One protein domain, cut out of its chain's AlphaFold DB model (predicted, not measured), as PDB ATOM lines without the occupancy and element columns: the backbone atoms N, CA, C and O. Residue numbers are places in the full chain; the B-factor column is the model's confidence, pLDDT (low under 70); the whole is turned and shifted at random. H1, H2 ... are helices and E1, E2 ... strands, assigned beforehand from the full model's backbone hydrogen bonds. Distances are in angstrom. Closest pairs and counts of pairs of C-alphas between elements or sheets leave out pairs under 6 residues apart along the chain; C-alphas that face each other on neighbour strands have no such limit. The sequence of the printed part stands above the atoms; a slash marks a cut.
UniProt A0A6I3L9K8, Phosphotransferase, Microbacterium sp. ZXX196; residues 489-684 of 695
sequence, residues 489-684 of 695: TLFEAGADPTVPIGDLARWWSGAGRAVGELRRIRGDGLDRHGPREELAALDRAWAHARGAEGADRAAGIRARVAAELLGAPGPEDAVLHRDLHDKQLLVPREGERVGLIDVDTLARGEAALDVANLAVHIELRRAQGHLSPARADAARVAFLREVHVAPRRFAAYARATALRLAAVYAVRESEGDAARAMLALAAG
ATOM      1  N   THR A 489     -15.222 -19.734 -33.182       92.25
ATOM      2  CA  THR A 489     -16.655 -20.037 -33.268       92.25
ATOM      3  C   THR A 489     -17.124 -20.895 -32.089       92.25
ATOM      4  O   THR A 489     -16.329 -21.618 -31.479       92.25
ATOM      5  N   LEU A 490     -18.426 -20.885 -31.781       94.56
ATOM      6  CA  LEU A 490     -19.003 -21.801 -30.787       94.56
ATOM      7  C   LEU A 490     -18.845 -23.269 -31.196       94.56
ATOM      8  O   LEU A 490     -18.700 -24.120 -30.324       94.56
ATOM      9  N   PHE A 491     -18.817 -23.558 -32.499       94.06
ATOM     10  CA  PHE A 491     -18.477 -24.885 -33.015       94.06
ATOM     11  C   PHE A 491     -17.076 -25.326 -32.562       94.06
ATOM     12  O   PHE A 491     -16.922 -26.382 -31.952       94.06
ATOM     13  N   GLU A 492     -16.056 -24.507 -32.826       90.94
ATOM     14  CA  GLU A 492     -14.665 -24.830 -32.484       90.94
ATOM     15  C   GLU A 492     -14.456 -24.927 -30.974       90.94
ATOM     16  O   GLU A 492     -13.671 -25.756 -30.520       90.94
ATOM     17  N   ALA A 493     -15.126 -24.076 -30.196       92.62
ATOM     18  CA  ALA A 493     -15.059 -24.114 -28.740       92.62
ATOM     19  C   ALA A 493     -15.801 -25.326 -28.157       92.62
ATOM     20  O   ALA A 493     -15.328 -25.960 -27.218       92.62
ATOM     21  N   GLY A 494     -16.937 -25.691 -28.753       92.38
ATOM     22  CA  GLY A 494     -17.696 -26.882 -28.390       92.38
ATOM     23  C   GLY A 494     -16.930 -28.181 -28.646       92.38
ATOM     24  O   GLY A 494     -16.993 -29.090 -27.817       92.38
ATOM     25  N   ALA A 495     -16.163 -28.247 -29.737       89.31
ATOM     26  CA  ALA A 495     -15.359 -29.415 -30.104       89.31
ATOM     27  C   ALA A 495     -14.097 -29.616 -29.255       89.31
ATOM     28  O   ALA A 495     -13.510 -30.694 -29.270       89.31
ATOM     29  N   ASP A 496     -13.674 -28.605 -28.501       91.31
ATOM     30  CA  ASP A 496     -12.414 -28.645 -27.767       91.31
ATOM     31  C   ASP A 496     -12.609 -29.084 -26.319       91.31
ATOM     32  O   ASP A 496     -13.191 -28.325 -25.535       91.31
ATOM     33  N   PRO A 497     -12.131 -30.281 -25.932       89.38
ATOM     34  CA  PRO A 497     -12.365 -30.858 -24.611       89.38
ATOM     35  C   PRO A 497     -11.784 -30.017 -23.464       89.38
ATOM     36  O   PRO A 497     -12.223 -30.176 -22.329       89.38
ATOM     37  N   THR A 498     -10.855 -29.097 -23.745       94.56
ATOM     38  CA  THR A 498     -10.236 -28.231 -22.730       94.56
ATOM     39  C   THR A 498     -11.143 -27.085 -22.278       94.56
ATOM     40  O   THR A 498     -10.971 -26.565 -21.178       94.56
ATOM     41  N   VAL A 499     -12.145 -26.715 -23.081       93.94
ATOM     42  CA  VAL A 499     -13.112 -25.665 -22.731       93.94
ATOM     43  C   VAL A 499     -14.029 -26.137 -21.588       93.94
ATOM     44  O   VAL A 499     -14.723 -27.149 -21.734       93.94
ATOM     45  N   PRO A 500     -14.119 -25.419 -20.456       95.12
ATOM     46  CA  PRO A 500     -15.030 -25.797 -19.380       95.12
ATOM     47  C   PRO A 500     -16.495 -25.796 -19.840       95.12
ATOM     48  O   PRO A 500     -16.961 -24.862 -20.491       95.12
ATOM     49  N   ILE A 501     -17.264 -26.820 -19.449       95.38
ATOM     50  CA  ILE A 501     -18.696 -26.930 -19.803       95.38
ATOM     51  C   ILE A 501     -19.484 -25.703 -19.320       95.38
ATOM     52  O   ILE A 501     -20.379 -25.231 -20.017       95.38
ATOM     53  N   GLY A 502     -19.122 -25.152 -18.155       94.62
ATOM     54  CA  GLY A 502     -19.732 -23.932 -17.627       94.62
ATOM     55  C   GLY A 502     -19.522 -22.715 -18.533       94.62
ATOM     56  O   GLY A 502     -20.437 -21.911 -18.686       94.62
ATOM     57  N   ASP A 503     -18.359 -22.589 -19.171       93.81
ATOM     58  CA  ASP A 503     -18.047 -21.479 -20.081       93.81
ATOM     59  C   ASP A 503     -18.837 -21.618 -21.378       93.81
ATOM     60  O   ASP A 503     -19.507 -20.677 -21.809       93.81
ATOM     61  N   LEU A 504     -18.855 -22.837 -21.924       93.75
ATOM     62  CA  LEU A 504     -19.666 -23.193 -23.081       93.75
ATOM     63  C   LEU A 504     -21.149 -22.867 -22.833       93.75
ATOM     64  O   LEU A 504     -21.774 -22.194 -23.652       93.75
ATOM     65  N   ALA A 505     -21.699 -23.267 -21.683       95.56
ATOM     66  CA  ALA A 505     -23.075 -22.960 -21.299       95.56
ATOM     67  C   ALA A 505     -23.334 -21.443 -21.217       95.56
ATOM     68  O   ALA A 505     -24.339 -20.961 -21.743       95.56
ATOM     69  N   ARG A 506     -22.417 -20.659 -20.628       95.06
ATOM     70  CA  ARG A 506     -22.549 -19.189 -20.583       95.06
ATOM     71  C   ARG A 506     -22.598 -18.573 -21.982       95.06
ATOM     72  O   ARG A 506     -23.416 -17.682 -22.220       95.06
ATOM     73  N   TRP A 507     -21.774 -19.043 -22.917       95.38
ATOM     74  CA  TRP A 507     -21.788 -18.529 -24.290       95.38
ATOM     75  C   TRP A 507     -23.046 -18.936 -25.065       95.38
ATOM     76  O   TRP A 507     -23.596 -18.113 -25.794       95.38
ATOM     77  N   TRP A 508     -23.569 -20.146 -24.859       96.25
ATOM     78  CA  TRP A 508     -24.847 -20.575 -25.445       96.25
ATOM     79  C   TRP A 508     -26.053 -19.801 -24.899       96.25
ATOM     80  O   TRP A 508     -26.948 -19.441 -25.662       96.25
ATOM     81  N   SER A 509     -26.040 -19.449 -23.612       96.06
ATOM     82  CA  SER A 509     -27.003 -18.503 -23.033       96.06
ATOM     83  C   SER A 509     -26.865 -17.109 -23.680       96.06
ATOM     84  O   SER A 509     -27.851 -16.487 -24.078       96.06
ATOM     85  N   GLY A 510     -25.635 -16.638 -23.919       95.44
ATOM     86  CA  GLY A 510     -25.388 -15.423 -24.706       95.44
ATOM     87  C   GLY A 510     -25.963 -15.482 -26.129       95.44
ATOM     88  O   GLY A 510     -26.587 -14.520 -26.574       95.44
ATOM     89  N   ALA A 511     -25.824 -16.618 -26.818       95.94
ATOM     90  CA  ALA A 511     -26.412 -16.835 -28.139       95.94
ATOM     91  C   ALA A 511     -27.949 -16.791 -28.111       95.94
ATOM     92  O   ALA A 511     -28.564 -16.191 -28.991       95.94
ATOM     93  N   GLY A 512     -28.583 -17.359 -27.081       96.12
ATOM     94  CA  GLY A 512     -30.036 -17.292 -26.911       96.12
ATOM     95  C   GLY A 512     -30.538 -15.857 -26.736       96.12
ATOM     96  O   GLY A 512     -31.480 -15.436 -27.415       96.12
ATOM     97  N   ARG A 513     -29.839 -15.050 -25.927       95.75
ATOM     98  CA  ARG A 513     -30.142 -13.618 -25.800       95.75
ATOM     99  C   ARG A 513     -29.919 -12.848 -27.106       95.75
ATOM    100  O   ARG A 513     -30.735 -11.989 -27.436       95.75
ATOM    101  N   ALA A 514     -28.875 -13.181 -27.869       94.56
ATOM    102  CA  ALA A 514     -28.608 -12.592 -29.185       94.56
ATOM    103  C   ALA A 514     -29.749 -12.855 -30.184       94.56
ATOM    104  O   ALA A 514     -30.207 -11.929 -30.852       94.56
ATOM    105  N   VAL A 515     -30.280 -14.084 -30.240       94.50
ATOM    106  CA  VAL A 515     -31.472 -14.414 -31.049       94.50
ATOM    107  C   VAL A 515     -32.692 -13.616 -30.578       94.50
ATOM    108  O   VAL A 515     -33.456 -13.081 -31.386       94.50
ATOM    109  N   GLY A 516     -32.860 -13.489 -29.259       93.56
ATOM    110  CA  GLY A 516     -33.925 -12.696 -28.651       93.56
ATOM    111  C   GLY A 516     -33.851 -11.198 -28.969       93.56
ATOM    112  O   GLY A 516     -34.894 -10.543 -29.022       93.56
ATOM    113  N   GLU A 517     -32.656 -10.653 -29.181       94.75
ATOM    114  CA  GLU A 517     -32.441  -9.285 -29.654       94.75
ATOM    115  C   GLU A 517     -32.714  -9.158 -31.155       94.75
ATOM    116  O   GLU A 517     -33.492  -8.290 -31.555       94.75
ATOM    117  N   LEU A 518     -32.147 -10.057 -31.970       93.88
ATOM    118  CA  LEU A 518     -32.261 -10.020 -33.429       93.88
ATOM    119  C   LEU A 518     -33.722  -9.955 -33.887       93.88
ATOM    120  O   LEU A 518     -34.064  -9.111 -34.707       93.88
ATOM    121  N   ARG A 519     -34.613 -10.751 -33.281       92.81
ATOM    122  CA  ARG A 519     -36.051 -10.761 -33.616       92.81
ATOM    123  C   ARG A 519     -36.764  -9.413 -33.458       92.81
ATOM    124  O   ARG A 519     -37.858  -9.266 -33.992       92.81
ATOM    125  N   ARG A 520     -36.198  -8.472 -32.690       91.25
ATOM    126  CA  ARG A 520     -36.815  -7.175 -32.359       91.25
ATOM    127  C   ARG A 520     -36.293  -6.018 -33.208       91.25
ATOM    128  O   ARG A 520     -36.806  -4.908 -33.075       91.25
ATOM    129  N   ILE A 521     -35.275  -6.232 -34.043       92.56
ATOM    130  CA  ILE A 521     -34.756  -5.159 -34.897       92.56
ATOM    131  C   ILE A 521     -35.760  -4.813 -36.005       92.56
ATOM    132  O   ILE A 521     -36.653  -5.595 -36.331       92.56
ATOM    133  N   ARG A 522     -35.610  -3.634 -36.621       89.19
ATOM    134  CA  ARG A 522     -36.504  -3.186 -37.700       89.19
ATOM    135  C   ARG A 522     -36.377  -4.080 -38.937       89.19
ATOM    136  O   ARG A 522     -35.306  -4.170 -39.542       89.19
ATOM    137  N   GLY A 523     -37.490  -4.701 -39.327       87.50
ATOM    138  CA  GLY A 523     -37.576  -5.623 -40.462       87.50
ATOM    139  C   GLY A 523     -37.978  -4.991 -41.797       87.50
ATOM    140  O   GLY A 523     -38.056  -5.708 -42.791       87.50
ATOM    141  N   ASP A 524     -38.242  -3.684 -41.846       88.94
ATOM    142  CA  ASP A 524     -38.783  -3.013 -43.038       88.94
ATOM    143  C   ASP A 524     -37.891  -3.227 -44.266       88.94
ATOM    144  O   ASP A 524     -36.682  -2.993 -44.206       88.94
ATOM    145  N   GLY A 525     -38.481  -3.681 -45.374       87.75
ATOM    146  CA  GLY A 525     -37.772  -3.954 -46.629       87.75
ATOM    147  C   GLY A 525     -37.009  -5.285 -46.688       87.75
ATOM    148  O   GLY A 525     -36.409  -5.577 -47.720       87.75
ATOM    149  N   LEU A 526     -37.027  -6.104 -45.628       92.50
ATOM    150  CA  LEU A 526     -36.507  -7.472 -45.687       92.50
ATOM    151  C   LEU A 526     -37.510  -8.420 -46.356       92.50
ATOM    152  O   LEU A 526     -38.722  -8.316 -46.153       92.50
ATOM    153  N   ASP A 527     -36.976  -9.386 -47.104       92.75
ATOM    154  CA  ASP A 527     -37.755 -10.464 -47.715       92.75
ATOM    155  C   ASP A 527     -38.507 -11.270 -46.642       92.75
ATOM    156  O   ASP A 527     -38.011 -11.446 -45.528       92.75
ATOM    157  N   ARG A 528     -39.682 -11.807 -46.982       92.25
ATOM    158  CA  ARG A 528     -40.405 -12.754 -46.121       92.25
ATOM    159  C   ARG A 528     -39.846 -14.171 -46.305       92.25
ATOM    160  O   ARG A 528     -39.576 -14.588 -47.428       92.25
ATOM    161  N   HIS A 529     -39.702 -14.910 -45.208       93.25
ATOM    162  CA  HIS A 529     -39.381 -16.339 -45.182       93.25
ATOM    163  C   HIS A 529     -40.258 -17.039 -44.139       93.25
ATOM    164  O   HIS A 529     -39.899 -17.136 -42.964       93.25
ATOM    165  N   GLY A 530     -41.434 -17.485 -44.574       91.12
ATOM    166  CA  GLY A 530     -42.411 -18.184 -43.750       91.12
ATOM    167  C   GLY A 530     -42.437 -19.695 -44.015       91.12
ATOM    168  O   GLY A 530     -41.524 -20.261 -44.628       91.12
ATOM    169  N   PRO A 531     -43.500 -20.386 -43.566       92.56
ATOM    170  CA  PRO A 531     -43.695 -21.825 -43.762       92.56
ATOM    171  C   PRO A 531     -43.528 -22.317 -45.207       92.56
ATOM    172  O   PRO A 531     -42.948 -23.376 -45.442       92.56
ATOM    173  N   ARG A 532     -44.024 -21.555 -46.191       93.06
ATOM    174  CA  ARG A 532     -43.963 -21.943 -47.610       93.06
ATOM    175  C   ARG A 532     -42.543 -21.865 -48.158       93.06
ATOM    176  O   ARG A 532     -42.114 -22.769 -48.873       93.06
ATOM    177  N   GLU A 533     -41.804 -20.816 -47.810       94.38
ATOM    178  CA  GLU A 533     -40.417 -20.637 -48.238       94.38
ATOM    179  C   GLU A 533     -39.500 -21.702 -47.626       94.38
ATOM    180  O   GLU A 533     -38.592 -22.187 -48.310       94.38
ATOM    181  N   GLU A 534     -39.770 -22.115 -46.382       94.25
ATOM    182  CA  GLU A 534     -39.051 -23.213 -45.729       94.25
ATOM    183  C   GLU A 534     -39.312 -24.558 -46.417       94.25
ATOM    184  O   GLU A 534     -38.366 -25.282 -46.729       94.25
ATOM    185  N   LEU A 535     -40.569 -24.864 -46.758       94.94
ATOM    186  CA  LEU A 535     -40.899 -26.065 -47.534       94.94
ATOM    187  C   LEU A 535     -40.233 -26.056 -48.913       94.94
ATOM    188  O   LEU A 535     -39.675 -27.064 -49.336       94.94
ATOM    189  N   ALA A 536     -40.201 -24.907 -49.587       94.81
ATOM    190  CA  ALA A 536     -39.497 -24.785 -50.857       94.81
ATOM    191  C   ALA A 536     -37.974 -24.975 -50.699       94.81
ATOM    192  O   ALA A 536     -37.318 -25.502 -51.599       94.81
ATOM    193  N   ALA A 537     -37.381 -24.540 -49.582       91.19
ATOM    194  CA  ALA A 537     -35.968 -24.776 -49.282       91.19
ATOM    195  C   ALA A 537     -35.675 -26.257 -49.022       91.19
ATOM    196  O   ALA A 537     -34.680 -26.778 -49.531       91.19
ATOM    197  N   LEU A 538     -36.565 -26.928 -48.298       93.94
ATOM    198  CA  LEU A 538     -36.526 -28.363 -48.062       93.94
ATOM    199  C   LEU A 538     -36.626 -29.160 -49.373       93.94
ATOM    200  O   LEU A 538     -35.792 -30.030 -49.623       93.94
ATOM    201  N   ASP A 539     -37.585 -28.819 -50.238       93.62
ATOM    202  CA  ASP A 539     -37.778 -29.481 -51.533       93.62
ATOM    203  C   ASP A 539     -36.533 -29.332 -52.424       93.62
ATOM    204  O   ASP A 539     -36.090 -30.293 -53.054       93.62
ATOM    205  N   ARG A 540     -35.896 -28.150 -52.430       92.88
ATOM    206  CA  ARG A 540     -34.621 -27.938 -53.138       92.88
ATOM    207  C   ARG A 540     -33.484 -28.790 -52.575       92.88
ATOM    208  O   ARG A 540     -32.673 -29.288 -53.354       92.88
ATOM    209  N   ALA A 541     -33.402 -28.945 -51.254       89.94
ATOM    210  CA  ALA A 541     -32.366 -29.759 -50.624       89.94
ATOM    211  C   ALA A 541     -32.499 -31.235 -51.031       89.94
ATOM    212  O   ALA A 541     -31.521 -31.847 -51.456       89.94
ATOM    213  N   TRP A 542     -33.716 -31.781 -51.007       92.25
ATOM    214  CA  TRP A 542     -33.976 -33.165 -51.418       92.25
ATOM    215  C   TRP A 542     -33.916 -33.387 -52.929       92.25
ATOM    216  O   TRP A 542     -33.538 -34.468 -53.373       92.25
ATOM    217  N   ALA A 543     -34.189 -32.362 -53.737       89.75
ATOM    218  CA  ALA A 543     -33.907 -32.419 -55.169       89.75
ATOM    219  C   ALA A 543     -32.402 -32.580 -55.454       89.75
ATOM    220  O   ALA A 543     -32.035 -33.247 -56.420       89.75
ATOM    221  N   HIS A 544     -31.535 -31.996 -54.620       85.81
ATOM    222  CA  HIS A 544     -30.085 -32.166 -54.724       85.81
ATOM    223  C   HIS A 544     -29.609 -33.526 -54.191       85.81
ATOM    224  O   HIS A 544     -28.654 -34.081 -54.721       85.81
ATOM    225  N   ALA A 545     -30.306 -34.088 -53.200       86.31
ATOM    226  CA  ALA A 545     -30.036 -35.404 -52.618       86.31
ATOM    227  C   ALA A 545     -30.797 -36.557 -53.303       86.31
ATOM    228  O   ALA A 545     -31.081 -37.586 -52.686       86.31
ATOM    229  N   ARG A 546     -31.163 -36.395 -54.581       85.44
ATOM    230  CA  ARG A 546     -31.863 -37.437 -55.343       85.44
ATOM    231  C   ARG A 546     -31.021 -38.711 -55.406       85.44
ATOM    232  O   ARG A 546     -29.869 -38.669 -55.821       85.44
ATOM    233  N   GLY A 547     -31.626 -39.836 -55.027       83.12
ATOM    234  CA  GLY A 547     -30.971 -41.147 -55.005       83.12
ATOM    235  C   GLY A 547     -30.168 -41.445 -53.736       83.12
ATOM    236  O   GLY A 547     -29.595 -42.524 -53.640       83.12
ATOM    237  N   ALA A 548     -30.132 -40.531 -52.762       85.62
ATOM    238  CA  ALA A 548     -29.506 -40.804 -51.476       85.62
ATOM    239  C   ALA A 548     -30.335 -41.793 -50.631       85.62
ATOM    240  O   ALA A 548     -31.565 -41.858 -50.737       85.62
ATOM    241  N   GLU A 549     -29.655 -42.545 -49.763       82.69
ATOM    242  CA  GLU A 549     -30.283 -43.481 -48.827       82.69
ATOM    243  C   GLU A 549     -31.331 -42.760 -47.954       82.69
ATOM    244  O   GLU A 549     -31.079 -41.685 -47.408       82.69
ATOM    245  N   GLY A 550     -32.530 -43.338 -47.827       83.81
ATOM    246  CA  GLY A 550     -33.612 -42.770 -47.016       83.81
ATOM    247  C   GLY A 550     -34.511 -41.744 -47.720       83.81
ATOM    248  O   GLY A 550     -35.386 -41.180 -47.060       83.81
ATOM    249  N   ALA A 551     -34.365 -41.524 -49.033       86.69
ATOM    250  CA  ALA A 551     -35.214 -40.601 -49.801       86.69
ATOM    251  C   ALA A 551     -36.724 -40.923 -49.719       86.69
ATOM    252  O   ALA A 551     -37.535 -40.019 -49.512       86.69
ATOM    253  N   ASP A 552     -37.112 -42.201 -49.795       86.31
ATOM    254  CA  ASP A 552     -38.523 -42.611 -49.690       86.31
ATOM    255  C   ASP A 552     -39.095 -42.312 -48.302       86.31
ATOM    256  O   ASP A 552     -40.189 -41.763 -48.146       86.31
ATOM    257  N   ARG A 553     -38.299 -42.596 -47.267       89.50
ATOM    258  CA  ARG A 553     -38.636 -42.268 -45.884       89.50
ATOM    259  C   ARG A 553     -38.766 -40.755 -45.690       89.50
ATOM    260  O   ARG A 553     -39.694 -40.296 -45.024       89.50
ATOM    261  N   ALA A 554     -37.879 -39.973 -46.301       91.44
ATOM    262  CA  ALA A 554     -37.926 -38.518 -46.263       91.44
ATOM    263  C   ALA A 554     -39.203 -37.947 -46.894       91.44
ATOM    264  O   ALA A 554     -39.746 -36.978 -46.364       91.44
ATOM    265  N   ALA A 555     -39.728 -38.558 -47.962       88.94
ATOM    266  CA  ALA A 555     -40.977 -38.125 -48.593       88.94
ATOM    267  C   ALA A 555     -42.180 -38.214 -47.633       88.94
ATOM    268  O   ALA A 555     -42.972 -37.271 -47.543       88.94
ATOM    269  N   GLY A 556     -42.274 -39.298 -46.851       89.12
ATOM    270  CA  GLY A 556     -43.304 -39.451 -45.815       89.12
ATOM    271  C   GLY A 556     -43.185 -38.403 -44.702       89.12
ATOM    272  O   GLY A 556     -44.172 -37.771 -44.320       89.12
ATOM    273  N   ILE A 557     -41.960 -38.141 -44.230       93.31
ATOM    274  CA  ILE A 557     -41.697 -37.112 -43.210       93.31
ATOM    275  C   ILE A 557     -42.017 -35.711 -43.756       93.31
ATOM    276  O   ILE A 557     -42.609 -34.891 -43.054       93.31
ATOM    277  N   ARG A 558     -41.695 -35.436 -45.026       94.62
ATOM    278  CA  ARG A 558     -41.961 -34.154 -45.695       94.62
ATOM    279  C   ARG A 558     -43.452 -33.818 -45.729       94.62
ATOM    280  O   ARG A 558     -43.806 -32.662 -45.507       94.62
ATOM    281  N   ALA A 559     -44.330 -34.796 -45.957       92.50
ATOM    282  CA  ALA A 559     -45.781 -34.581 -45.915       92.50
ATOM    283  C   ALA A 559     -46.258 -34.138 -44.519       92.50
ATOM    284  O   ALA A 559     -47.021 -33.177 -44.398       92.50
ATOM    285  N   ARG A 560     -45.744 -34.777 -43.461       92.00
ATOM    286  CA  ARG A 560     -46.019 -34.392 -42.069       92.00
ATOM    287  C   ARG A 560     -45.500 -32.989 -41.752       92.00
ATOM    288  O   ARG A 560     -46.247 -32.174 -41.220       92.00
ATOM    289  N   VAL A 561     -44.251 -32.691 -42.115       93.88
ATOM    290  CA  VAL A 561     -43.646 -31.360 -41.929       93.88
ATOM    291  C   VAL A 561     -44.475 -30.283 -42.634       93.88
ATOM    292  O   VAL A 561     -44.718 -29.228 -42.056       93.88
ATOM    293  N   ALA A 562     -44.968 -30.555 -43.847       95.12
ATOM    294  CA  ALA A 562     -45.835 -29.630 -44.570       95.12
ATOM    295  C   ALA A 562     -47.158 -29.367 -43.838       95.12
ATOM    296  O   ALA A 562     -47.535 -28.206 -43.680       95.12
ATOM    297  N   ALA A 563     -47.830 -30.411 -43.345       93.19
ATOM    298  CA  ALA A 563     -49.067 -30.261 -42.582       93.19
ATOM    299  C   ALA A 563     -48.861 -29.428 -41.302       93.19
ATOM    300  O   ALA A 563     -49.649 -28.534 -40.998       93.19
ATOM    301  N   GLU A 564     -47.771 -29.676 -40.574       92.00
ATOM    302  CA  GLU A 564     -47.454 -28.972 -39.329       92.00
ATOM    303  C   GLU A 564     -47.061 -27.505 -39.559       92.00
ATOM    304  O   GLU A 564     -47.512 -26.613 -38.836       92.00
ATOM    305  N   LEU A 565     -46.243 -27.233 -40.579       92.00
ATOM    306  CA  LEU A 565     -45.819 -25.874 -40.905       92.00
ATOM    307  C   LEU A 565     -46.988 -25.020 -41.416       92.00
ATOM    308  O   LEU A 565     -47.085 -23.863 -41.004       92.00
ATOM    309  N   LEU A 566     -47.878 -25.585 -42.244       92.50
ATOM    310  CA  LEU A 566     -48.987 -24.865 -42.891       92.50
ATOM    311  C   LEU A 566     -50.274 -24.774 -42.053       92.50
ATOM    312  O   LEU A 566     -51.089 -23.898 -42.327       92.50
ATOM    313  N   GLY A 567     -50.486 -25.649 -41.064       85.38
ATOM    314  CA  GLY A 567     -51.779 -25.769 -40.375       85.38
ATOM    315  C   GLY A 567     -52.178 -24.577 -39.493       85.38
ATOM    316  O   GLY A 567     -53.328 -24.154 -39.518       85.38
ATOM    317  N   ALA A 568     -51.246 -24.027 -38.711       76.44
ATOM    318  CA  ALA A 568     -51.473 -22.846 -37.870       76.44
ATOM    319  C   ALA A 568     -50.160 -22.049 -37.739       76.44
ATOM    320  O   ALA A 568     -49.363 -22.342 -36.836       76.44
ATOM    321  N   PRO A 569     -49.877 -21.119 -38.672       74.50
ATOM    322  CA  PRO A 569     -48.650 -20.330 -38.649       74.50
ATOM    323  C   PRO A 569     -48.605 -19.427 -37.411       74.50
ATOM    324  O   PRO A 569     -49.629 -18.915 -36.955       74.50
ATOM    325  N   GLY A 570     -47.412 -19.267 -36.839       75.50
ATOM    326  CA  GLY A 570     -47.168 -18.306 -35.765       75.50
ATOM    327  C   GLY A 570     -47.035 -16.871 -36.297       75.50
ATOM    328  O   GLY A 570     -47.074 -16.651 -37.506       75.50
ATOM    329  N   PRO A 571     -46.843 -15.869 -35.418       76.00
ATOM    330  CA  PRO A 571     -46.553 -14.501 -35.844       76.00
ATOM    331  C   PRO A 571     -45.282 -14.430 -36.710       76.00
ATOM    332  O   PRO A 571     -44.214 -14.873 -36.282       76.00
ATOM    333  N   GLU A 572     -45.391 -13.847 -37.908       75.88
ATOM    334  CA  GLU A 572     -44.324 -13.780 -38.928       75.88
ATOM    335  C   GLU A 572     -43.585 -12.424 -38.977       75.88
ATOM    336  O   GLU A 572     -42.984 -12.059 -39.989       75.88
ATOM    337  N   ASP A 573     -43.635 -11.648 -37.894       81.38
ATOM    338  CA  ASP A 573     -43.077 -10.289 -37.873       81.38
ATOM    339  C   ASP A 573     -41.655 -10.200 -37.298       81.38
ATOM    340  O   ASP A 573     -41.073  -9.114 -37.287       81.38
ATOM    341  N   ALA A 574     -41.070 -11.321 -36.865       91.31
ATOM    342  CA  ALA A 574     -39.716 -11.350 -36.321       91.31
ATOM    343  C   ALA A 574     -38.659 -11.272 -37.428       91.31
ATOM    344  O   ALA A 574     -38.800 -11.890 -38.483       91.31
ATOM    345  N   VAL A 575     -37.560 -10.562 -37.164       95.31
ATOM    346  CA  VAL A 575     -36.369 -10.633 -38.019       95.31
ATOM    347  C   VAL A 575     -35.573 -11.891 -37.686       95.31
ATOM    348  O   VAL A 575     -35.174 -12.110 -36.545       95.31
ATOM    349  N   LEU A 576     -35.352 -12.713 -38.704       94.88
ATOM    350  CA  LEU A 576     -34.645 -13.983 -38.632       94.88
ATOM    351  C   LEU A 576     -33.267 -13.849 -39.257       94.88
ATOM    352  O   LEU A 576     -33.133 -13.224 -40.304       94.88
ATOM    353  N   HIS A 577     -32.279 -14.530 -38.693       95.69
ATOM    354  CA  HIS A 577     -31.027 -14.863 -39.356       95.69
ATOM    355  C   HIS A 577     -31.254 -15.811 -40.540       95.69
ATOM    356  O   HIS A 577     -30.579 -15.675 -41.558       95.69
ATOM    357  N   ARG A 578     -32.214 -16.744 -40.434       93.62
ATOM    358  CA  ARG A 578     -32.625 -17.765 -41.422       93.62
ATOM    359  C   ARG A 578     -31.665 -18.940 -41.599       93.62
ATOM    360  O   ARG A 578     -32.117 -20.053 -41.838       93.62
ATOM    361  N   ASP A 579     -30.360 -18.708 -41.512       92.06
ATOM    362  CA  ASP A 579     -29.335 -19.759 -41.658       92.06
ATOM    363  C   ASP A 579     -28.501 -19.945 -40.381       92.06
ATOM    364  O   ASP A 579     -27.331 -20.292 -40.467       92.06
ATOM    365  N   LEU A 580     -29.074 -19.640 -39.203       94.75
ATOM    366  CA  LEU A 580     -28.327 -19.562 -37.940       94.75
ATOM    367  C   LEU A 580     -27.774 -20.913 -37.486       94.75
ATOM    368  O   LEU A 580     -28.545 -21.822 -37.179       94.75
ATOM    369  N   HIS A 581     -26.458 -21.010 -37.333       95.12
ATOM    370  CA  HIS A 581     -25.798 -22.176 -36.751       95.12
ATOM    371  C   HIS A 581     -24.548 -21.806 -35.934       95.12
ATOM    372  O   HIS A 581     -23.992 -20.716 -36.050       95.12
ATOM    373  N   ASP A 582     -24.043 -22.756 -35.155       94.88
ATOM    374  CA  ASP A 582     -22.893 -22.643 -34.244       94.88
ATOM    375  C   ASP A 582     -21.601 -22.046 -34.848       94.88
ATOM    376  O   ASP A 582     -20.833 -21.397 -34.140       94.88
ATOM    377  N   LYS A 583     -21.361 -22.196 -36.158       92.69
ATOM    378  CA  LYS A 583     -20.212 -21.565 -36.851       92.69
ATOM    379  C   LYS A 583     -20.365 -20.061 -37.146       92.69
ATOM    380  O   LYS A 583     -19.407 -19.434 -37.583       92.69
ATOM    381  N   GLN A 584     -21.551 -19.485 -36.960       95.06
ATOM    382  CA  GLN A 584     -21.823 -18.049 -37.154       95.06
ATOM    383  C   GLN A 584     -21.870 -17.277 -35.831       95.06
ATOM    384  O   GLN A 584     -22.087 -16.065 -35.818       95.06
ATOM    385  N   LEU A 585     -21.670 -17.988 -34.724       96.06
ATOM    386  CA  LEU A 585     -21.606 -17.437 -33.385       96.06
ATOM    387  C   LEU A 585     -20.164 -17.528 -32.905       96.06
ATOM    388  O   LEU A 585     -19.557 -18.597 -32.991       96.06
ATOM    389  N   LEU A 586     -19.608 -16.420 -32.424       94.25
ATOM    390  CA  LEU A 586     -18.224 -16.358 -31.963       94.25
ATOM    391  C   LEU A 586     -18.159 -16.207 -30.451       94.25
ATOM    392  O   LEU A 586     -18.936 -15.464 -29.846       94.25
ATOM    393  N   VAL A 587     -17.196 -16.909 -29.861       92.00
ATOM    394  CA  VAL A 587     -16.842 -16.790 -28.452       92.00
ATOM    395  C   VAL A 587     -16.405 -15.345 -28.177       92.00
ATOM    396  O   VAL A 587     -15.581 -14.813 -28.931       92.00
ATOM    397  N   PRO A 588     -16.949 -14.699 -27.132       85.88
ATOM    398  CA  PRO A 588     -16.537 -13.356 -26.753       85.88
ATOM    399  C   PRO A 588     -15.065 -13.333 -26.334       85.88
ATOM    400  O   PRO A 588     -14.589 -14.253 -25.665       85.88
ATOM    401  N   ARG A 589     -14.357 -12.246 -26.661       80.50
ATOM    402  CA  ARG A 589     -13.129 -11.895 -25.932       80.50
ATOM    403  C   ARG A 589     -13.489 -11.561 -24.481       80.50
ATOM    404  O   ARG A 589     -14.657 -11.336 -24.168       80.50
ATOM    405  N   GLU A 590     -12.512 -11.565 -23.586       75.00
ATOM    406  CA  GLU A 590     -12.760 -11.314 -22.164       75.00
ATOM    407  C   GLU A 590     -13.562 -10.011 -21.949       75.00
ATOM    408  O   GLU A 590     -13.204  -8.956 -22.467       75.00
ATOM    409  N   GLY A 591     -14.702 -10.109 -21.252       68.06
ATOM    410  CA  GLY A 591     -15.631  -8.989 -21.030       68.06
ATOM    411  C   GLY A 591     -16.541  -8.608 -22.213       68.06
ATOM    412  O   GLY A 591     -17.367  -7.707 -22.069       68.06
ATOM    413  N   GLU A 592     -16.441  -9.273 -23.369       81.12
ATOM    414  CA  GLU A 592     -17.263  -8.990 -24.554       81.12
ATOM    415  C   GLU A 592     -18.560  -9.825 -24.630       81.12
ATOM    416  O   GLU A 592     -18.839 -10.724 -23.833       81.12
ATOM    417  N   ARG A 593     -19.381  -9.506 -25.638       89.38
ATOM    418  CA  ARG A 593     -20.637 -10.189 -25.981       89.38
ATOM    419  C   ARG A 593     -20.409 -11.231 -27.074       89.38
ATOM    420  O   ARG A 593     -19.462 -11.113 -27.848       89.38
ATOM    421  N   VAL A 594     -21.298 -12.221 -27.171       93.88
ATOM    422  CA  VAL A 594     -21.249 -13.239 -28.239       93.88
ATOM    423  C   VAL A 594     -21.289 -12.557 -29.607       93.88
ATOM    424  O   VAL A 594     -22.151 -11.710 -29.867       93.88
ATOM    425  N   GLY A 595     -20.346 -12.926 -30.474       94.75
ATOM    426  CA  GLY A 595     -20.263 -12.399 -31.830       94.75
ATOM    427  C   GLY A 595     -21.300 -13.047 -32.749       94.75
ATOM    428  O   GLY A 595     -21.505 -14.254 -32.662       94.75
ATOM    429  N   LEU A 596     -21.921 -12.277 -33.643       95.81
ATOM    430  CA  LEU A 596     -22.862 -12.757 -34.665       95.81
ATOM    431  C   LEU A 596     -22.379 -12.339 -36.060       95.81
ATOM    432  O   LEU A 596     -22.169 -11.153 -36.311       95.81
ATOM    433  N   ILE A 597     -22.222 -13.300 -36.975       93.81
ATOM    434  CA  ILE A 597     -21.767 -13.069 -38.358       93.81
ATOM    435  C   ILE A 597     -22.674 -13.752 -39.395       93.81
ATOM    436  O   ILE A 597     -23.544 -14.533 -39.052       93.81
ATOM    437  N   ASP A 598     -22.423 -13.482 -40.682       91.69
ATOM    438  CA  ASP A 598     -23.140 -14.027 -41.857       91.69
ATOM    439  C   ASP A 598     -24.645 -13.712 -41.942       91.69
ATOM    440  O   ASP A 598     -25.456 -14.515 -42.392       91.69
ATOM    441  N   VAL A 599     -24.998 -12.462 -41.648       94.12
ATOM    442  CA  VAL A 599     -26.370 -11.933 -41.721       94.12
ATOM    443  C   VAL A 599     -26.891 -11.689 -43.154       94.12
ATOM    444  O   VAL A 599     -27.822 -10.919 -43.367       94.12
ATOM    445  N   ASP A 600     -26.320 -12.328 -44.181       91.50
ATOM    446  CA  ASP A 600     -26.754 -12.158 -45.587       91.50
ATOM    447  C   ASP A 600     -28.189 -12.622 -45.830       91.50
ATOM    448  O   ASP A 600     -28.824 -12.270 -46.827       91.50
ATOM    449  N   THR A 601     -28.663 -13.489 -44.949       93.62
ATOM    450  CA  THR A 601     -29.914 -14.212 -45.086       93.62
ATOM    451  C   THR A 601     -31.041 -13.610 -44.261       93.62
ATOM    452  O   THR A 601     -32.117 -14.205 -44.247       93.62
ATOM    453  N   LEU A 602     -30.827 -12.424 -43.661       95.81
ATOM    454  CA  LEU A 602     -31.857 -11.739 -42.881       95.81
ATOM    455  C   LEU A 602     -33.167 -11.623 -43.662       95.81
ATOM    456  O   LEU A 602     -33.171 -11.183 -44.821       95.81
ATOM    457  N   ALA A 603     -34.248 -12.014 -42.995       95.38
ATOM    458  CA  ALA A 603     -35.607 -12.079 -43.518       95.38
ATOM    459  C   ALA A 603     -36.624 -11.839 -42.389       95.38
ATOM    460  O   ALA A 603     -36.279 -11.949 -41.215       95.38
ATOM    461  N   ARG A 604     -37.877 -11.536 -42.730       95.44
ATOM    462  CA  ARG A 604     -39.004 -11.534 -41.783       95.44
ATOM    463  C   ARG A 604     -39.669 -12.907 -41.765       95.44
ATOM    464  O   ARG A 604     -39.902 -13.468 -42.833       95.44
ATOM    465  N   GLY A 605     -40.002 -13.434 -40.595       93.94
ATOM    466  CA  GLY A 605     -40.698 -14.714 -40.480       93.94
ATOM    467  C   GLY A 605     -40.977 -15.119 -39.037       93.94
ATOM    468  O   GLY A 605     -40.999 -14.289 -38.128       93.94
ATOM    469  N   GLU A 606     -41.215 -16.411 -38.819       93.25
ATOM    470  CA  GLU A 606     -41.508 -16.941 -37.486       93.25
ATOM    471  C   GLU A 606     -40.238 -17.121 -36.649       93.25
ATOM    472  O   GLU A 606     -39.330 -17.864 -37.022       93.25
ATOM    473  N   ALA A 607     -40.209 -16.523 -35.454       90.19
ATOM    474  CA  ALA A 607     -39.066 -16.600 -34.533       90.19
ATOM    475  C   ALA A 607     -38.649 -18.040 -34.169       90.19
ATOM    476  O   ALA A 607     -37.502 -18.282 -33.796       90.19
ATOM    477  N   ALA A 608     -39.573 -19.000 -34.277       92.81
ATOM    478  CA  ALA A 608     -39.308 -20.411 -34.020       92.81
ATOM    479  C   ALA A 608     -38.266 -21.021 -34.976       92.81
ATOM    480  O   ALA A 608     -37.617 -21.989 -34.585       92.81
ATOM    481  N   LEU A 609     -38.078 -20.461 -36.178       94.25
ATOM    482  CA  LEU A 609     -37.162 -21.001 -37.185       94.25
ATOM    483  C   LEU A 609     -35.710 -20.978 -36.708       94.25
ATOM    484  O   LEU A 609     -35.094 -22.035 -36.636       94.25
ATOM    485  N   ASP A 610     -35.161 -19.813 -36.346       95.56
ATOM    486  CA  ASP A 610     -33.751 -19.712 -35.932       95.56
ATOM    487  C   ASP A 610     -33.469 -20.509 -34.656       95.56
ATOM    488  O   ASP A 610     -32.417 -21.136 -34.526       95.56
ATOM    489  N   VAL A 611     -34.432 -20.511 -33.727       95.44
ATOM    490  CA  VAL A 611     -34.341 -21.256 -32.468       95.44
ATOM    491  C   VAL A 611     -34.272 -22.756 -32.738       95.44
ATOM    492  O   VAL A 611     -33.398 -23.443 -32.211       95.44
ATOM    493  N   ALA A 612     -35.157 -23.265 -33.594       95.12
ATOM    494  CA  ALA A 612     -35.142 -24.660 -34.001       95.12
ATOM    495  C   ALA A 612     -33.897 -25.013 -34.822       95.12
ATOM    496  O   ALA A 612     -33.292 -26.055 -34.576       95.12
ATOM    497  N   ASN A 613     -33.485 -24.145 -35.751       95.56
ATOM    498  CA  ASN A 613     -32.342 -24.397 -36.620       95.56
ATOM    499  C   ASN A 613     -31.068 -24.592 -35.793       95.56
ATOM    500  O   ASN A 613     -30.370 -25.598 -35.926       95.56
ATOM    501  N   LEU A 614     -30.817 -23.669 -34.865       95.88
ATOM    502  CA  LEU A 614     -29.644 -23.719 -34.007       95.88
ATOM    503  C   LEU A 614     -29.692 -24.898 -33.018       95.88
ATOM    504  O   LEU A 614     -28.677 -25.568 -32.833       95.88
ATOM    505  N   ALA A 615     -30.859 -25.208 -32.439       95.56
ATOM    506  CA  ALA A 615     -31.019 -26.358 -31.544       95.56
ATOM    507  C   ALA A 615     -30.775 -27.700 -32.258       95.56
ATOM    508  O   ALA A 615     -30.102 -28.572 -31.714       95.56
ATOM    509  N   VAL A 616     -31.256 -27.861 -33.494       96.06
ATOM    510  CA  VAL A 616     -30.986 -29.066 -34.297       96.06
ATOM    511  C   VAL A 616     -29.511 -29.147 -34.689       96.06
ATOM    512  O   VAL A 616     -28.943 -30.236 -34.717       96.06
ATOM    513  N   HIS A 617     -28.848 -28.014 -34.935       96.25
ATOM    514  CA  HIS A 617     -27.407 -27.998 -35.182       96.25
ATOM    515  C   HIS A 617     -26.584 -28.511 -33.984       96.25
ATOM    516  O   HIS A 617     -25.551 -29.140 -34.211       96.25
ATOM    517  N   ILE A 618     -27.037 -28.318 -32.738       95.50
ATOM    518  CA  ILE A 618     -26.401 -28.917 -31.547       95.50
ATOM    519  C   ILE A 618     -26.480 -30.450 -31.614       95.50
ATOM    520  O   ILE A 618     -25.459 -31.123 -31.456       95.50
ATOM    521  N   GLU A 619     -27.656 -31.004 -31.923       94.12
ATOM    522  CA  GLU A 619     -27.838 -32.458 -32.061       94.12
ATOM    523  C   GLU A 619     -27.067 -33.026 -33.258       94.12
ATOM    524  O   GLU A 619     -26.484 -34.106 -33.172       94.12
ATOM    525  N   LEU A 620     -26.970 -32.272 -34.357       94.31
ATOM    526  CA  LEU A 620     -26.092 -32.617 -35.471       94.31
ATOM    527  C   LEU A 620     -24.636 -32.731 -35.004       94.31
ATOM    528  O   LEU A 620     -23.975 -33.715 -35.321       94.31
ATOM    529  N   ARG A 621     -24.118 -31.768 -34.226       94.44
ATOM    530  CA  ARG A 621     -22.733 -31.844 -33.722       94.44
ATOM    531  C   ARG A 621     -22.517 -33.014 -32.778       94.44
ATOM    532  O   ARG A 621     -21.438 -33.602 -32.809       94.44
ATOM    533  N   ARG A 622     -23.523 -33.373 -31.982       93.50
ATOM    534  CA  ARG A 622     -23.502 -34.587 -31.161       93.50
ATOM    535  C   ARG A 622     -23.412 -35.841 -32.031       93.50
ATOM    536  O   ARG A 622     -22.543 -36.672 -31.790       93.50
ATOM    537  N   ALA A 623     -24.246 -35.952 -33.066       91.06
ATOM    538  CA  ALA A 623     -24.229 -37.082 -33.997       91.06
ATOM    539  C   ALA A 623     -22.900 -37.201 -34.770       91.06
ATOM    540  O   ALA A 623     -22.437 -38.302 -35.035       91.06
ATOM    541  N   GLN A 624     -22.260 -36.072 -35.080       89.69
ATOM    542  CA  GLN A 624     -20.940 -36.020 -35.721       89.69
ATOM    543  C   GLN A 624     -19.765 -36.273 -34.754       89.69
ATOM    544  O   GLN A 624     -18.611 -36.254 -35.173       89.69
ATOM    545  N   GLY A 625     -20.021 -36.438 -33.452       91.44
ATOM    546  CA  GLY A 625     -18.974 -36.591 -32.437       91.44
ATOM    547  C   GLY A 625     -18.206 -35.304 -32.102       91.44
ATOM    548  O   GLY A 625     -17.230 -35.347 -31.358       91.44
ATOM    549  N   HIS A 626     -18.641 -34.146 -32.607       92.19
ATOM    550  CA  HIS A 626     -18.051 -32.842 -32.286       92.19
ATOM    551  C   HIS A 626     -18.519 -32.284 -30.937       92.19
ATOM    552  O   HIS A 626     -17.888 -31.385 -30.398       92.19
ATOM    553  N   LEU A 627     -19.619 -32.786 -30.374       93.81
ATOM    554  CA  LEU A 627     -20.040 -32.486 -29.005       93.81
ATOM    555  C   LEU A 627     -20.262 -33.790 -28.245       93.81
ATOM    556  O   LEU A 627     -21.006 -34.657 -28.701       93.81
ATOM    557  N   SER A 628     -19.672 -33.911 -27.054       94.44
ATOM    558  CA  SER A 628     -20.040 -34.992 -26.139       94.44
ATOM    559  C   SER A 628     -21.492 -34.816 -25.664       94.44
ATOM    560  O   SER A 628     -21.976 -33.679 -25.619       94.44
ATOM    561  N   PRO A 629     -22.192 -35.892 -25.255       93.12
ATOM    562  CA  PRO A 629     -23.575 -35.798 -24.780       93.12
ATOM    563  C   PRO A 629     -23.775 -34.731 -23.692       93.12
ATOM    564  O   PRO A 629     -24.612 -33.849 -23.845       93.12
ATOM    565  N   ALA A 630     -22.915 -34.716 -22.666       93.88
ATOM    566  CA  ALA A 630     -22.984 -33.734 -21.580       93.88
ATOM    567  C   ALA A 630     -22.824 -32.278 -22.062       93.88
ATOM    568  O   ALA A 630     -23.464 -31.366 -21.538       93.88
ATOM    569  N   ARG A 631     -21.980 -32.041 -23.074       95.62
ATOM    570  CA  ARG A 631     -21.781 -30.706 -23.660       95.62
ATOM    571  C   ARG A 631     -22.948 -30.280 -24.535       95.62
ATOM    572  O   ARG A 631     -23.340 -29.118 -24.472       95.62
ATOM    573  N   ALA A 632     -23.493 -31.200 -25.327       94.25
ATOM    574  CA  ALA A 632     -24.687 -30.956 -26.127       94.25
ATOM    575  C   ALA A 632     -25.884 -30.604 -25.229       94.25
ATOM    576  O   ALA A 632     -26.556 -29.604 -25.474       94.25
ATOM    577  N   ASP A 633     -26.080 -31.343 -24.133       93.56
ATOM    578  CA  ASP A 633     -27.133 -31.062 -23.156       93.56
ATOM    579  C   ASP A 633     -26.953 -29.700 -22.481       93.56
ATOM    580  O   ASP A 633     -27.895 -28.906 -22.439       93.56
ATOM    581  N   ALA A 634     -25.742 -29.384 -22.012       94.56
ATOM    582  CA  ALA A 634     -25.448 -28.087 -21.406       94.56
ATOM    583  C   ALA A 634     -25.682 -26.921 -22.384       94.56
ATOM    584  O   ALA A 634     -26.302 -25.922 -22.017       94.56
ATOM    585  N   ALA A 635     -25.232 -27.062 -23.636       95.31
ATOM    586  CA  ALA A 635     -25.448 -26.081 -24.697       95.31
ATOM    587  C   ALA A 635     -26.942 -25.872 -24.983       95.31
ATOM    588  O   ALA A 635     -27.426 -24.739 -24.988       95.31
ATOM    589  N   ARG A 636     -27.686 -26.969 -25.167       94.19
ATOM    590  CA  ARG A 636     -29.120 -26.960 -25.469       94.19
ATOM    591  C   ARG A 636     -29.929 -26.325 -24.341       94.19
ATOM    592  O   ARG A 636     -30.747 -25.451 -24.612       94.19
ATOM    593  N   VAL A 637     -29.696 -26.728 -23.090       94.12
ATOM    594  CA  VAL A 637     -30.399 -26.174 -21.920       94.12
ATOM    595  C   VAL A 637     -30.106 -24.683 -21.766       94.12
ATOM    596  O   VAL A 637     -31.036 -23.892 -21.605       94.12
ATOM    597  N   ALA A 638     -28.835 -24.282 -21.857       95.94
ATOM    598  CA  ALA A 638     -28.453 -22.883 -21.697       95.94
ATOM    599  C   ALA A 638     -29.013 -21.985 -22.808       95.94
ATOM    600  O   ALA A 638     -29.468 -20.881 -22.523       95.94
ATOM    601  N   PHE A 639     -29.020 -22.463 -24.056       95.69
ATOM    602  CA  PHE A 639     -29.604 -21.744 -25.186       95.69
ATOM    603  C   PHE A 639     -31.128 -21.618 -25.065       95.69
ATOM    604  O   PHE A 639     -31.663 -20.511 -25.151       95.69
ATOM    605  N   LEU A 640     -31.830 -22.736 -24.839       93.62
ATOM    606  CA  LEU A 640     -33.296 -22.772 -24.836       93.62
ATOM    607  C   LEU A 640     -33.915 -21.982 -23.677       93.62
ATOM    608  O   LEU A 640     -35.014 -21.463 -23.830       93.62
ATOM    609  N   ARG A 641     -33.209 -21.830 -22.549       93.56
ATOM    610  CA  ARG A 641     -33.667 -21.022 -21.405       93.56
ATOM    611  C   ARG A 641     -33.866 -19.537 -21.742       93.56
ATOM    612  O   ARG A 641     -34.643 -18.854 -21.085       93.56
ATOM    613  N   GLU A 642     -33.157 -19.021 -22.741       94.25
ATOM    614  CA  GLU A 642     -33.134 -17.587 -23.070       94.25
ATOM    615  C   GLU A 642     -34.133 -17.216 -24.178       94.25
ATOM    616  O   GLU A 642     -34.375 -16.038 -24.460       94.25
ATOM    617  N   VAL A 643     -34.733 -18.216 -24.824       91.00
ATOM    618  CA  VAL A 643     -35.606 -18.056 -25.989       91.00
ATOM    619  C   VAL A 643     -37.016 -18.528 -25.663       91.00
ATOM    620  O   VAL A 643     -37.227 -19.523 -24.986       91.00
ATOM    621  N   HIS A 644     -38.005 -17.789 -26.161       87.75
ATOM    622  CA  HIS A 644     -39.415 -18.047 -25.877       87.75
ATOM    623  C   HIS A 644     -40.174 -18.112 -27.200       87.75
ATOM    624  O   HIS A 644     -40.373 -17.081 -27.851       87.75
ATOM    625  N   VAL A 645     -40.550 -19.326 -27.610       89.88
ATOM    626  CA  VAL A 645     -41.301 -19.616 -28.841       89.88
ATOM    627  C   VAL A 645     -42.378 -20.663 -28.563       89.88
ATOM    628  O   VAL A 645     -42.249 -21.462 -27.646       89.88
ATOM    629  N   ALA A 646     -43.462 -20.695 -29.337       89.31
ATOM    630  CA  ALA A 646     -44.513 -21.686 -29.110       89.31
ATOM    631  C   ALA A 646     -43.966 -23.121 -29.310       89.31
ATOM    632  O   ALA A 646     -43.452 -23.407 -30.398       89.31
ATOM    633  N   PRO A 647     -44.123 -24.054 -28.342       88.62
ATOM    634  CA  PRO A 647     -43.557 -25.406 -28.435       88.62
ATOM    635  C   PRO A 647     -43.961 -26.163 -29.705       88.62
ATOM    636  O   PRO A 647     -43.142 -26.841 -30.324       88.62
ATOM    637  N   ARG A 648     -45.216 -25.997 -30.147       89.19
ATOM    638  CA  ARG A 648     -45.712 -26.596 -31.397       89.19
ATOM    639  C   ARG A 648     -44.976 -26.070 -32.633       89.19
ATOM    640  O   ARG A 648     -44.638 -26.862 -33.508       89.19
ATOM    641  N   ARG A 649     -44.697 -24.761 -32.696       91.25
ATOM    642  CA  ARG A 649     -43.963 -24.146 -33.818       91.25
ATOM    643  C   ARG A 649     -42.492 -24.543 -33.796       91.25
ATOM    644  O   ARG A 649     -41.959 -24.910 -34.837       91.25
ATOM    645  N   PHE A 650     -41.870 -24.559 -32.615       92.19
ATOM    646  CA  PHE A 650     -40.508 -25.066 -32.445       92.19
ATOM    647  C   PHE A 650     -40.371 -26.490 -33.003       92.19
ATOM    648  O   PHE A 650     -39.496 -26.747 -33.824       92.19
ATOM    649  N   ALA A 651     -41.276 -27.400 -32.622       91.56
ATOM    650  CA  ALA A 651     -41.231 -28.790 -33.069       91.56
ATOM    651  C   ALA A 651     -41.370 -28.938 -34.597       91.56
ATOM    652  O   ALA A 651     -40.666 -29.753 -35.195       91.56
ATOM    653  N   ALA A 652     -42.237 -28.138 -35.232       92.81
ATOM    654  CA  ALA A 652     -42.420 -28.147 -36.685       92.81
ATOM    655  C   ALA A 652     -41.146 -27.695 -37.426       92.81
ATOM    656  O   ALA A 652     -40.663 -28.396 -38.317       92.81
ATOM    657  N   TYR A 653     -40.546 -26.570 -37.017       94.88
ATOM    658  CA  TYR A 653     -39.296 -26.081 -37.614       94.88
ATOM    659  C   TYR A 653     -38.083 -26.958 -37.279       94.88
ATOM    660  O   TYR A 653     -37.164 -27.062 -38.094       94.88
ATOM    661  N   ALA A 654     -38.077 -27.628 -36.124       94.94
ATOM    662  CA  ALA A 654     -37.018 -28.566 -35.759       94.94
ATOM    663  C   ALA A 654     -37.041 -29.791 -36.681       94.94
ATOM    664  O   ALA A 654     -36.003 -30.165 -37.225       94.94
ATOM    665  N   ARG A 655     -38.224 -30.361 -36.951       95.25
ATOM    666  CA  ARG A 655     -38.365 -31.448 -37.935       95.25
ATOM    667  C   ARG A 655     -38.001 -30.999 -39.346       95.25
ATOM    668  O   ARG A 655     -37.286 -31.721 -40.034       95.25
ATOM    669  N   ALA A 656     -38.433 -29.806 -39.760       95.81
ATOM    670  CA  ALA A 656     -38.073 -29.248 -41.064       95.81
ATOM    671  C   ALA A 656     -36.552 -29.086 -41.220       95.81
ATOM    672  O   ALA A 656     -35.979 -29.529 -42.218       95.81
ATOM    673  N   THR A 657     -35.888 -28.529 -40.203       95.94
ATOM    674  CA  THR A 657     -34.429 -28.375 -40.187       95.94
ATOM    675  C   THR A 657     -33.728 -29.724 -40.224       95.94
ATOM    676  O   THR A 657     -32.834 -29.913 -41.045       95.94
ATOM    677  N   ALA A 658     -34.126 -30.670 -39.369       96.31
ATOM    678  CA  ALA A 658     -33.522 -31.997 -39.319       96.31
ATOM    679  C   ALA A 658     -33.647 -32.704 -40.677       96.31
ATOM    680  O   ALA A 658     -32.660 -33.207 -41.212       96.31
ATOM    681  N   LEU A 659     -34.820 -32.632 -41.311       96.12
ATOM    682  CA  LEU A 659     -35.041 -33.216 -42.631       96.12
ATOM    683  C   LEU A 659     -34.212 -32.528 -43.730       96.12
ATOM    684  O   LEU A 659     -33.723 -33.194 -44.643       96.12
ATOM    685  N   ARG A 660     -34.025 -31.205 -43.651       95.75
ATOM    686  CA  ARG A 660     -33.161 -30.450 -44.570       95.75
ATOM    687  C   ARG A 660     -31.686 -30.805 -44.378       95.75
ATOM    688  O   ARG A 660     -30.973 -30.974 -45.364       95.75
ATOM    689  N   LEU A 661     -31.220 -30.926 -43.136       94.38
ATOM    690  CA  LEU A 661     -29.842 -31.317 -42.830       94.38
ATOM    691  C   LEU A 661     -29.568 -32.765 -43.242       94.38
ATOM    692  O   LEU A 661     -28.515 -33.017 -43.819       94.38
ATOM    693  N   ALA A 662     -30.524 -33.682 -43.061       95.06
ATOM    694  CA  ALA A 662     -30.416 -35.045 -43.576       95.06
ATOM    695  C   ALA A 662     -30.097 -35.048 -45.082       95.06
ATOM    696  O   ALA A 662     -29.124 -35.672 -45.486       95.06
ATOM    697  N   ALA A 663     -30.811 -34.255 -45.893       93.12
ATOM    698  CA  ALA A 663     -30.517 -34.119 -47.325       93.12
ATOM    699  C   ALA A 663     -29.110 -33.562 -47.609       93.12
ATOM    700  O   ALA A 663     -28.395 -34.074 -48.466       93.12
ATOM    701  N   VAL A 664     -28.697 -32.509 -46.891       89.31
ATOM    702  CA  VAL A 664     -27.386 -31.857 -47.085       89.31
ATOM    703  C   VAL A 664     -26.222 -32.804 -46.786       89.31
ATOM    704  O   VAL A 664     -25.176 -32.712 -47.434       89.31
ATOM    705  N   TYR A 665     -26.383 -33.675 -45.792       89.00
ATOM    706  CA  TYR A 665     -25.339 -34.592 -45.346       89.00
ATOM    707  C   TYR A 665     -25.397 -35.958 -46.040       89.00
ATOM    708  O   TYR A 665     -24.355 -36.589 -46.179       89.00
ATOM    709  N   ALA A 666     -26.550 -36.375 -46.574       87.81
ATOM    710  CA  ALA A 666     -26.697 -37.651 -47.282       87.81
ATOM    711  C   ALA A 666     -25.880 -37.741 -48.587       87.81
ATOM    712  O   ALA A 666     -25.590 -38.836 -49.055       87.81
ATOM    713  N   VAL A 667     -25.482 -36.603 -49.165       83.88
ATOM    714  CA  VAL A 667     -24.636 -36.536 -50.374       83.88
ATOM    715  C   VAL A 667     -23.139 -36.390 -50.073       83.88
ATOM    716  O   VAL A 667     -22.348 -36.166 -50.986       83.88
ATOM    717  N   ARG A 668     -22.725 -36.461 -48.801       82.06
ATOM    718  CA  ARG A 668     -21.316 -36.355 -48.391       82.06
ATOM    719  C   ARG A 668     -20.782 -37.740 -48.030       82.06
ATOM    720  O   ARG A 668     -21.302 -38.372 -47.117       82.06
ATOM    721  N   GLU A 669     -19.719 -38.171 -48.710       66.12
ATOM    722  CA  GLU A 669     -19.177 -39.545 -48.664       66.12
ATOM    723  C   GLU A 669     -18.803 -40.060 -47.256       66.12
ATOM    724  O   GLU A 669     -18.739 -41.268 -47.053       66.12
ATOM    725  N   SER A 670     -18.606 -39.182 -46.265       68.31
ATOM    726  CA  SER A 670     -18.162 -39.534 -44.905       68.31
ATOM    727  C   SER A 670     -19.155 -39.191 -43.784       68.31
ATOM    728  O   SER A 670     -18.765 -39.163 -42.621       68.31
ATOM    729  N   GLU A 671     -20.412 -38.864 -44.099       79.94
ATOM    730  CA  GLU A 671     -21.370 -38.300 -43.122       79.94
ATOM    731  C   GLU A 671     -22.715 -39.058 -43.082       79.94
ATOM    732  O   GLU A 671     -23.746 -38.513 -42.679       79.94
ATOM    733  N   GLY A 672     -22.717 -40.333 -43.488       79.69
ATOM    734  CA  GLY A 672     -23.924 -41.170 -43.544       79.69
ATOM    735  C   GLY A 672     -24.614 -41.359 -42.188       79.69
ATOM    736  O   GLY A 672     -25.842 -41.321 -42.111       79.69
ATOM    737  N   ASP A 673     -23.848 -41.483 -41.100       85.06
ATOM    738  CA  ASP A 673     -24.401 -41.598 -39.743       85.06
ATOM    739  C   ASP A 673     -25.098 -40.313 -39.288       85.06
ATOM    740  O   ASP A 673     -26.199 -40.364 -38.738       85.06
ATOM    741  N   ALA A 674     -24.513 -39.150 -39.587       87.94
ATOM    742  CA  ALA A 674     -25.129 -37.860 -39.301       87.94
ATOM    743  C   ALA A 674     -26.421 -37.667 -40.115       87.94
ATOM    744  O   ALA A 674     -27.430 -37.211 -39.573       87.94
ATOM    745  N   ALA A 675     -26.425 -38.066 -41.394       90.69
ATOM    746  CA  ALA A 675     -27.621 -38.029 -42.234       90.69
ATOM    747  C   ALA A 675     -28.742 -38.929 -41.684       90.69
ATOM    748  O   ALA A 675     -29.884 -38.475 -41.558       90.69
ATOM    749  N   ARG A 676     -28.419 -40.167 -41.279       90.88
ATOM    750  CA  ARG A 676     -29.370 -41.099 -40.647       90.88
ATOM    751  C   ARG A 676     -29.906 -40.570 -39.320       90.88
ATOM    752  O   ARG A 676     -31.116 -40.618 -39.101       90.88
ATOM    753  N   ALA A 677     -29.045 -40.015 -38.468       91.12
ATOM    754  CA  ALA A 677     -29.448 -39.423 -37.193       91.12
ATOM    755  C   ALA A 677     -30.413 -38.242 -37.390       91.12
ATOM    756  O   ALA A 677     -31.440 -38.161 -36.717       91.12
ATOM    757  N   MET A 678     -30.137 -37.355 -38.351       94.69
ATOM    758  CA  MET A 678     -31.030 -36.237 -38.677       94.69
ATOM    759  C   MET A 678     -32.357 -36.707 -39.287       94.69
ATOM    760  O   MET A 678     -33.407 -36.139 -38.985       94.69
ATOM    761  N   LEU A 679     -32.345 -37.770 -40.098       93.25
ATOM    762  CA  LEU A 679     -33.567 -38.357 -40.649       93.25
ATOM    763  C   LEU A 679     -34.433 -39.010 -39.555       93.25
ATOM    764  O   LEU A 679     -35.651 -38.824 -39.551       93.25
ATOM    765  N   ALA A 680     -33.817 -39.711 -38.599       91.56
ATOM    766  CA  ALA A 680     -34.497 -40.278 -37.432       91.56
ATOM    767  C   ALA A 680     -35.077 -39.183 -36.518       91.56
ATOM    768  O   ALA A 680     -36.231 -39.269 -36.091       91.56
ATOM    769  N   LEU A 681     -34.319 -38.104 -36.294       90.75
ATOM    770  CA  LEU A 681     -34.780 -36.925 -35.558       90.75
ATOM    771  C   LEU A 681     -35.993 -36.267 -36.234       90.75
ATOM    772  O   LEU A 681     -36.951 -35.886 -35.562       90.75
ATOM    773  N   ALA A 682     -35.980 -36.156 -37.564       93.06
ATOM    774  CA  ALA A 682     -37.097 -35.602 -38.325       93.06
ATOM    775  C   ALA A 682     -38.354 -36.490 -38.269       93.06
ATOM    776  O   ALA A 682     -39.471 -35.970 -38.219       93.06
ATOM    777  N   ALA A 683     -38.182 -37.815 -38.251       90.75
ATOM    778  CA  ALA A 683     -39.273 -38.781 -38.115       90.75
ATOM    779  C   ALA A 683     -39.906 -38.775 -36.711       90.75
ATOM    780  O   ALA A 683     -41.109 -39.018 -36.573       90.75
ATOM    781  N   GLY A 684     -39.119 -38.426 -35.688       84.31
ATOM    782  CA  GLY A 684     -39.532 -38.471 -34.286       84.31
ATOM    783  C   GLY A 684     -39.394 -39.859 -33.657       84.31
ATOM    784  O   GLY A 684     -40.110 -40.147 -32.704       84.31
TER     785      GLY A 684
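What this domain is: This is residues 489 to 684 of the 695 residues of the protein "Phosphotransferase" of Microbacterium sp. ZXX196 (UniProt A0A6I3L9K8). Two groups of helices stand next to each other: an up-and-down bundle of four, H3, H4, H7 and H8, each running against the one before it in the chain, and a second group of H2, H5 and H6 with short H1 at H2. H5, near the middle of the domain, packs on H6 in its own group and on H7 and H8 of the bundle; a small hairpin, E1 and E2, sits by the end of H2 and the beginning of H5, and the loop between its strands reaches out to Gly 591, away from the bundle. The printed part has 196 residues with eight named helices and two named strands, in the order H1 H2 H3 H4 E1 E2 H5 H6 H7 H8; the sheet E1 - E2 is antiparallel and the class is mostly helix. The whole is compact, with a radius of gyration of the C-alphas of 16.3 A and spans of 48 by 41 by 27 A.

How they stand to each other: Start at H1, residues 490 to 494, which touches H2, residues 501 to 518; their closest C-alphas, Gly 494 and Leu 504, are 6.8 A apart. Go on to H3, residues 531 to 544, and H4, residues 551 to 567, a helical hairpin at a shallow tilt of 10 degrees, with Pro 531 and Leu 565 closest at 5.4 A between C-alphas. Next come E1, residues 574 to 576, and E2, residues 603 to 605, an antiparallel hairpin: look for N 576 and O 603, 2.8 A apart and within hydrogen-bond range. H5, residues 608 to 623, and H6, residues 629 to 640, form a helical hairpin, closest at the C-alphas of Ile 618 and Ala 632, 6.0 A. H6 touches H2 the same way at a shallow tilt of 31 degrees, with the C-alphas of Ser 509 and Phe 639 closest at 4.7 A. The hub is H7, residues 647 to 666; it touches H5 at a steep tilt of 48 degrees, closest at the C-alphas of Ala 612 and Ala 654, 4.7 A. H7 and H8, residues 672 to 683, are a helical hairpin, with the C-alphas of Ala 662 and Ala 675 closest at 4.3 A. In H1 to H8 every O i to N i+4 pair is within hydrogen-bond range.

Where its parts are: Find C-alpha 490 at (-19.003, -21.801, -30.787), where H1 begins. H2 measures 25.6 A, H3 20.3 A, H4 24.2 A and H5 22.5 A from first to last C-alpha. H7 runs 28.1 A, and H8 ends at C-alpha 683, (-39.273, -38.781, -38.115).

The domain as a whole: The two C-alphas farthest apart, Asp 552 and Gly 591, are 49.8 A apart. The printed part has no cut; the links H2 to H3 and E1 to E2 are long. Mean pLDDT of the printed part is 91.3, with residues 591 and 669 to 670 under 70.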